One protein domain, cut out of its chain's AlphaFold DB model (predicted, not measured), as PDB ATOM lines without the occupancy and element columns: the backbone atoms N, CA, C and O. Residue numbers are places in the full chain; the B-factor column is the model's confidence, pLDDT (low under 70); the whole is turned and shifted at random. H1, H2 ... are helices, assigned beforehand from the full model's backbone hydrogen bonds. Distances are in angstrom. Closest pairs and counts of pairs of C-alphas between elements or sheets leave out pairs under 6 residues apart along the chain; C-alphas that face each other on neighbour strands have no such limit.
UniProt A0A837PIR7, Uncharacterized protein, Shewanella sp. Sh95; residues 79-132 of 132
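AT A GLANCE: This is residues 79 to 132 of the 132 residues of an uncharacterized protein of Shewanella sp. Sh95 (UniProt A0A837PIR7). Two helices of similar length, H2 and H1, lie side by side as a helical hairpin, and a long stretch with no named element, residues 79 to 92, runs along the side of H1 away from H2 before it turns into the start of H1. The three together make a flat slab, with H1 in the middle. The printed part has 54 residues with two named helices, H1 then H2, and no named strand; its class is all helix. It is only just compact, close to loose, with a radius of gyration of the C-alphas of 11.8 A, and its C-alphas span 31 by 25 by 10 A.

IN THESE COORDINATES: The longest helix, H2, holds residues 114 to 130 and measures 24.8 A from first to last C-alpha. It begins at C-alpha 114 at (370.739, 137.759, 150.374) and ends at C-alpha 130 at (395.159, 134.320, 147.389). H1 holds residues 93 to 108, 22.8 A long, and begins at C-alpha 93 at (392.079, 124.068, 147.247).

HOW THE PARTS SIT: H2 and H1 touch, with 9 pairs of C-alphas within 8 A; the closest C-alphas are those of Ile 127 and Leu 95, 6.7 A apart. They run opposite ways at a shallow tilt of 23 degrees, and their centres are 10.4 A apart. They form a helical hairpin, joined by a tight link of 5 residues. H2 has a kink of 27 degrees near residue 123. Every O i to N i+4 pair is within hydrogen-bond range in H1, and 11 of 13 are in H2.

THE WHOLE: The two C-alphas farthest apart are those of Trp 85 and Glu 112, at 32.3 A. The printed part has no cut and ends at residue 132, the chain's last residue. The C-alphas of residues 79 to 92 lie 10 to 17 A from the mean of the C-alphas. The mean pLDDT of the printed part is 80.3; residue 87, residues 89 to 91 and residues 130 to 132 are under 70.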
ATOM      1  N   VAL A  79     371.942 122.367 146.140       90.75
ATOM      2  CA  VAL A  79     373.000 121.366 146.332       90.75
ATOM      3  C   VAL A  79     374.245 121.764 145.569       90.75
ATOM      4  O   VAL A  79     374.196 122.094 144.388       90.75
ATOM      5  N   VAL A  80     375.389 121.672 146.239       89.81
ATOM      6  CA  VAL A  80     376.699 121.860 145.620       89.81
ATOM      7  C   VAL A  80     377.473 120.555 145.717       89.81
ATOM      8  O   VAL A  80     377.705 120.039 146.811       89.81
ATOM      9  N   TYR A  81     377.868 120.021 144.563       89.62
ATOM     10  CA  TYR A  81     378.728 118.848 144.461       89.62
ATOM     11  C   TYR A  81     380.123 119.269 144.012       89.62
ATOM     12  O   TYR A  81     380.282 119.947 143.000       89.62
ATOM     13  N   ILE A  82     381.135 118.846 144.767       87.19
ATOM     14  CA  ILE A  82     382.537 119.162 144.497       87.19
ATOM     15  C   ILE A  82     383.304 117.850 144.382       87.19
ATOM     16  O   ILE A  82     383.364 117.065 145.329       87.19
ATOM     17  N   ASP A  83     383.897 117.620 143.213       86.50
ATOM     18  CA  ASP A  83     384.802 116.500 142.976       86.50
ATOM     19  C   ASP A  83     386.247 116.980 143.116       86.50
ATOM     20  O   ASP A  83     386.795 117.611 142.210       86.50
ATOM     21  N   ALA A  84     386.857 116.664 144.259       82.00
ATOM     22  CA  ALA A  84     388.221 117.069 144.569       82.00
ATOM     23  C   ALA A  84     389.238 116.591 143.518       82.00
ATOM     24  O   ALA A  84     390.191 117.308 143.250       82.00
ATOM     25  N   TRP A  85     389.022 115.440 142.868       77.38
ATOM     26  CA  TRP A  85     389.961 114.921 141.863       77.38
ATOM     27  C   TRP A  85     389.920 115.708 140.557       77.38
ATOM     28  O   TRP A  85     390.952 115.919 139.928       77.38
ATOM     29  N   LYS A  86     388.732 116.155 140.134       74.94
ATOM     30  CA  LYS A  86     388.591 116.999 138.933       74.94
ATOM     31  C   LYS A  86     389.148 118.402 139.145       74.94
ATOM     32  O   LYS A  86     389.443 119.092 138.175       74.94
ATOM     33  N   GLN A  87     389.228 118.826 140.399       68.19
ATOM     34  CA  GLN A  87     389.550 120.186 140.800       68.19
ATOM     35  C   GLN A  87     390.957 120.324 141.414       68.19
ATOM     36  O   GLN A  87     391.353 121.424 141.782       68.19
ATOM     37  N   ASP A  88     391.743 119.243 141.435       70.69
ATOM     38  CA  ASP A  88     393.107 119.166 141.993       70.69
ATOM     39  C   ASP A  88     394.175 119.919 141.165       70.69
ATOM     40  O   ASP A  88     395.373 119.788 141.387       70.69
ATOM     41  N   TYR A  89     393.758 120.699 140.164       62.19
ATOM     42  CA  TYR A  89     394.651 121.459 139.282       62.19
ATOM     43  C   TYR A  89     394.958 122.876 139.795       62.19
ATOM     44  O   TYR A  89     395.716 123.595 139.145       62.19
ATOM     45  N   SER A  90     394.343 123.312 140.900       63.38
ATOM     46  CA  SER A  90     394.533 124.657 141.454       63.38
ATOM     47  C   SER A  90     395.547 124.666 142.594       63.38
ATOM     48  O   SER A  90     395.497 123.818 143.480       63.38
ATOM     49  N   ASP A  91     396.402 125.689 142.615       66.94
ATOM     50  CA  ASP A  91     397.379 125.917 143.686       66.94
ATOM     51  C   ASP A  91     396.725 126.237 145.051       66.94
ATOM     52  O   ASP A  91     397.393 126.155 146.083       66.94
ATOM     53  N   ASP A  92     395.421 126.564 145.082       78.44
ATOM     54  CA  ASP A  92     394.656 126.810 146.311       78.44
ATOM     55  C   ASP A  92     393.328 126.007 146.333       78.44
ATOM     56  O   ASP A  92     392.317 126.405 145.728       78.44
ATOM     57  N   PRO A  93     393.284 124.879 147.075       80.56
ATOM     58  CA  PRO A  93     392.079 124.068 147.247       80.56
ATOM     59  C   PRO A  93     390.902 124.833 147.862       80.56
ATOM     60  O   PRO A  93     389.743 124.553 147.552       80.56
ATOM     61  N   MET A  94     391.170 125.810 148.729       81.81
ATOM     62  CA  MET A  94     390.125 126.587 149.388       81.81
ATOM     63  C   MET A  94     389.474 127.558 148.401       81.81
ATOM     64  O   MET A  94     388.245 127.644 148.360       81.81
ATOM     65  N   LEU A  95     390.265 128.235 147.563       81.38
ATOM     66  CA  LEU A  95     389.733 129.090 146.497       81.38
ATOM     67  C   LEU A  95     388.853 128.290 145.527       81.38
ATOM     68  O   LEU A  95     387.811 128.773 145.085       81.38
ATOM     69  N   THR A  96     389.250 127.054 145.246       82.12
ATOM     70  CA  THR A  96     388.541 126.150 144.336       82.12
ATOM     71  C   THR A  96     387.200 125.672 144.896       82.12
ATOM     72  O   THR A  96     386.189 125.650 144.187       82.12
ATOM     73  N   VAL A  97     387.148 125.374 146.196       85.75
ATOM     74  CA  VAL A  97     385.889 125.068 146.889       85.75
ATOM     75  C   VAL A  97     384.967 126.289 146.910       85.75
ATOM     76  O   VAL A  97     383.780 126.164 146.610       85.75
ATOM     77  N   ILE A  98     385.504 127.471 147.228       86.00
ATOM     78  CA  ILE A  98     384.732 128.718 147.302       86.00
ATOM     79  C   ILE A  98     384.154 129.095 145.934       86.00
ATOM     80  O   ILE A  98     382.975 129.437 145.846       86.00
ATOM     81  N   SER A  99     384.949 129.021 144.866       83.19
ATOM     82  CA  SER A  99     384.483 129.353 143.517       83.19
ATOM     83  C   SER A  99     383.409 128.377 143.037       83.19
ATOM     84  O   SER A  99     382.373 128.812 142.538       83.19
ATOM     85  N   SER A 100     383.596 127.074 143.276       85.00
ATOM     86  CA  SER A 100     382.595 126.048 142.959       85.00
ATOM     87  C   SER A 100     381.285 126.271 143.716       85.00
ATOM     88  O   SER A 100     380.209 126.148 143.135       85.00
ATOM     89  N   LEU A 101     381.369 126.652 144.994       88.19
ATOM     90  CA  LEU A 101     380.209 126.982 145.819       88.19
ATOM     91  C   LEU A 101     379.446 128.195 145.270       88.19
ATOM     92  O   LEU A 101     378.229 128.125 145.110       88.19
ATOM     93  N   ILE A 102     380.148 129.294 144.975       86.81
ATOM     94  CA  ILE A 102     379.531 130.519 144.445       86.81
ATOM     95  C   ILE A 102     378.861 130.243 143.098       86.81
ATOM     96  O   ILE A 102     377.713 130.645 142.910       86.81
ATOM     97  N   ASN A 103     379.546 129.545 142.189       86.69
ATOM     98  CA  ASN A 103     379.018 129.239 140.861       86.69
ATOM     99  C   ASN A 103     377.738 128.398 140.961       86.69
ATOM    100  O   ASN A 103     376.694 128.814 140.465       86.69
ATOM    101  N   ALA A 104     377.791 127.278 141.689       86.94
ATOM    102  CA  ALA A 104     376.652 126.375 141.819       86.94
ATOM    103  C   ALA A 104     375.436 127.047 142.478       86.94
ATOM    104  O   ALA A 104     374.304 126.839 142.047       86.94
ATOM    105  N   LEU A 105     375.648 127.877 143.506       87.75
ATOM    106  CA  LEU A 105     374.546 128.586 144.157       87.75
ATOM    107  C   LEU A 105     373.981 129.712 143.286       87.75
ATOM    108  O   LEU A 105     372.776 129.944 143.329       87.75
ATOM    109  N   SER A 106     374.814 130.401 142.502       87.00
ATOM    110  CA  SER A 106     374.365 131.498 141.626       87.00
ATOM    111  C   SER A 106     373.483 131.007 140.478       87.00
ATOM    112  O   SER A 106     372.640 131.755 139.993       87.00
ATOM    113  N   GLU A 107     373.651 129.753 140.058       86.69
ATOM    114  CA  GLU A 107     372.790 129.105 139.060       86.69
ATOM    115  C   GLU A 107     371.451 128.636 139.646       86.69
ATOM    116  O   GLU A 107     370.446 128.581 138.938       86.69
ATOM    117  N   GLN A 108     371.427 128.298 140.938       86.12
ATOM    118  CA  GLN A 108     370.257 127.723 141.613       86.12
ATOM    119  C   GLN A 108     369.388 128.766 142.325       86.12
ATOM    120  O   GLN A 108     368.216 128.508 142.600       86.12
ATOM    121  N   LEU A 109     369.948 129.932 142.657       86.19
ATOM    122  CA  LEU A 109     369.277 130.980 143.423       86.19
ATOM    123  C   LEU A 109     369.129 132.270 142.597       86.19
ATOM    124  O   LEU A 109     369.990 132.582 141.777       86.19
ATOM    125  N   PRO A 110     368.072 133.074 142.827       83.12
ATOM    126  CA  PRO A 110     367.922 134.375 142.178       83.12
ATOM    127  C   PRO A 110     369.101 135.308 142.484       83.12
ATOM    128  O   PRO A 110     369.595 135.325 143.607       83.12
ATOM    129  N   ALA A 111     369.489 136.156 141.529       74.12
ATOM    130  CA  ALA A 111     370.619 137.082 141.686       74.12
ATOM    131  C   ALA A 111     370.474 138.059 142.875       74.12
ATOM    132  O   ALA A 111     371.470 138.501 143.440       74.12
ATOM    133  N   GLU A 112     369.240 138.370 143.279       76.75
ATOM    134  CA  GLU A 112     368.922 139.256 144.410       76.75
ATOM    135  C   GLU A 112     368.878 138.519 145.765       76.75
ATOM    136  O   GLU A 112     368.449 139.079 146.772       76.75
ATOM    137  N   ASN A 113     369.304 137.253 145.820       83.19
ATOM    138  CA  ASN A 113     369.263 136.466 147.047       83.19
ATOM    139  C   ASN A 113     370.317 136.944 148.068       83.19
ATOM    140  O   ASN A 113     371.520 136.931 147.799       83.19
ATOM    141  N   GLU A 114     369.871 137.300 149.277       81.62
ATOM    142  CA  GLU A 114     370.739 137.759 150.374       81.62
ATOM    143  C   GLU A 114     371.812 136.730 150.775       81.62
ATOM    144  O   GLU A 114     372.884 137.093 151.258       81.62
ATOM    145  N   ILE A 115     371.566 135.433 150.579       81.06
ATOM    146  CA  ILE A 115     372.547 134.381 150.872       81.06
ATOM    147  C   ILE A 115     373.728 134.488 149.899       81.06
ATOM    148  O   ILE A 115     374.880 134.414 150.328       81.06
ATOM    149  N   LEU A 116     373.463 134.716 148.609       82.19
ATOM    150  CA  LEU A 116     374.504 134.860 147.587       82.19
ATOM    151  C   LEU A 116     375.379 136.090 147.824       82.19
ATOM    152  O   LEU A 116     376.607 135.995 147.732       82.19
ATOM    153  N   SER A 117     374.773 137.228 148.169       83.12
ATOM    154  CA  SER A 117     375.525 138.452 148.462       83.12
ATOM    155  C   SER A 117     376.420 138.272 149.693       83.12
ATOM    156  O   SER A 117     377.618 138.557 149.628       83.12
ATOM    157  N   ASN A 118     375.887 137.684 150.768       85.50
ATOM    158  CA  ASN A 118     376.640 137.384 151.987       85.50
ATOM    159  C   ASN A 118     377.798 136.402 151.751       85.50
ATOM    160  O   ASN A 118     378.897 136.595 152.282       85.50
ATOM    161  N   ILE A 119     377.575 135.334 150.974       84.12
ATOM    162  CA  ILE A 119     378.628 134.365 150.638       84.12
ATOM    163  C   ILE A 119     379.713 135.048 149.810       84.12
ATOM    164  O   ILE A 119     380.891 134.883 150.125       84.12
ATOM    165  N   THR A 120     379.341 135.842 148.806       84.38
ATOM    166  CA  THR A 120     380.291 136.560 147.944       84.38
ATOM    167  C   THR A 120     381.147 137.533 148.757       84.38
ATOM    168  O   THR A 120     382.372 137.541 148.623       84.38
ATOM    169  N   GLU A 121     380.536 138.292 149.670       86.44
ATOM    170  CA  GLU A 121     381.249 139.234 150.538       86.44
ATOM    171  C   GLU A 121     382.237 138.526 151.480       86.44
ATOM    172  O   GLU A 121     383.399 138.932 151.596       86.44
ATOM    173  N   LYS A 122     381.814 137.434 152.132       84.56
ATOM    174  CA  LYS A 122     382.700 136.639 153.001       84.56
ATOM    175  C   LYS A 122     383.830 135.987 152.204       84.56
ATOM    176  O   LYS A 122     384.979 135.997 152.649       84.56
ATOM    177  N   SER A 123     383.513 135.484 151.015       82.88
ATOM    178  CA  SER A 123     384.447 134.826 150.099       82.88
ATOM    179  C   SER A 123     385.504 135.775 149.542       82.88
ATOM    180  O   SER A 123     386.656 135.380 149.365       82.88
ATOM    181  N   ALA A 124     385.165 137.055 149.357       82.62
ATOM    182  CA  ALA A 124     386.097 138.072 148.874       82.62
ATOM    183  C   ALA A 124     387.360 138.202 149.744       82.62
ATOM    184  O   ALA A 124     388.416 138.584 149.243       82.62
ATOM    185  N   ARG A 125     387.288 137.868 151.041       80.62
ATOM    186  CA  ARG A 125     388.453 137.871 151.945       80.62
ATOM    187  C   ARG A 125     389.470 136.795 151.576       80.62
ATOM    188  O   ARG A 125     390.666 137.055 151.610       80.62
ATOM    189  N   PHE A 126     388.980 135.619 151.202       77.00
ATOM    190  CA  PHE A 126     389.806 134.494 150.784       77.00
ATOM    191  C   PHE A 126     390.412 134.742 149.400       77.00
ATOM    192  O   PHE A 126     391.601 134.521 149.211       77.00
ATOM    193  N   ILE A 127     389.638 135.330 148.481       75.19
ATOM    194  CA  ILE A 127     390.138 135.745 147.160       75.19
ATOM    195  C   ILE A 127     391.251 136.795 147.300       75.19
ATOM    196  O   ILE A 127     392.285 136.685 146.652       75.19
ATOM    197  N   LYS A 128     391.078 137.797 148.174       75.50
ATOM    198  CA  LYS A 128     392.114 138.814 148.433       75.50
ATOM    199  C   LYS A 128     393.389 138.237 149.047       75.50
ATOM    200  O   LYS A 128     394.451 138.789 148.803       75.50
ATOM    201  N   ALA A 129     393.287 137.182 149.853       70.94
ATOM    202  CA  ALA A 129     394.445 136.534 150.467       70.94
ATOM    203  C   ALA A 129     395.232 135.655 149.477       70.94
ATOM    204  O   ALA A 129     396.429 135.468 149.667       70.94
ATOM    205  N   ALA A 130     394.561 135.134 148.445       65.94
ATOM    206  CA  ALA A 130     395.159 134.320 147.389       65.94
ATOM    207  C   ALA A 130     395.649 135.141 146.177       65.94
ATOM    208  O   ALA A 130     396.338 134.609 145.308       65.94
ATOM    209  N   ALA A 131     395.281 136.425 146.089       63.88
ATOM    210  CA  ALA A 131     395.779 137.332 145.060       63.88
ATOM    211  C   ALA A 131     397.268 137.670 145.307       63.88
ATOM    212  O   ALA A 131     397.650 137.839 146.466       63.88
ATOM    213  N   PRO A 132     398.096 137.751 144.248       57.84
ATOM    214  CA  PRO A 132     399.529 138.037 144.359       57.84
ATOM    215  C   PRO A 132     399.844 139.424 144.935       57.84
ATOM    216  O   PRO A 132     399.017 140.353 144.772       57.84
TER     217      PRO A 132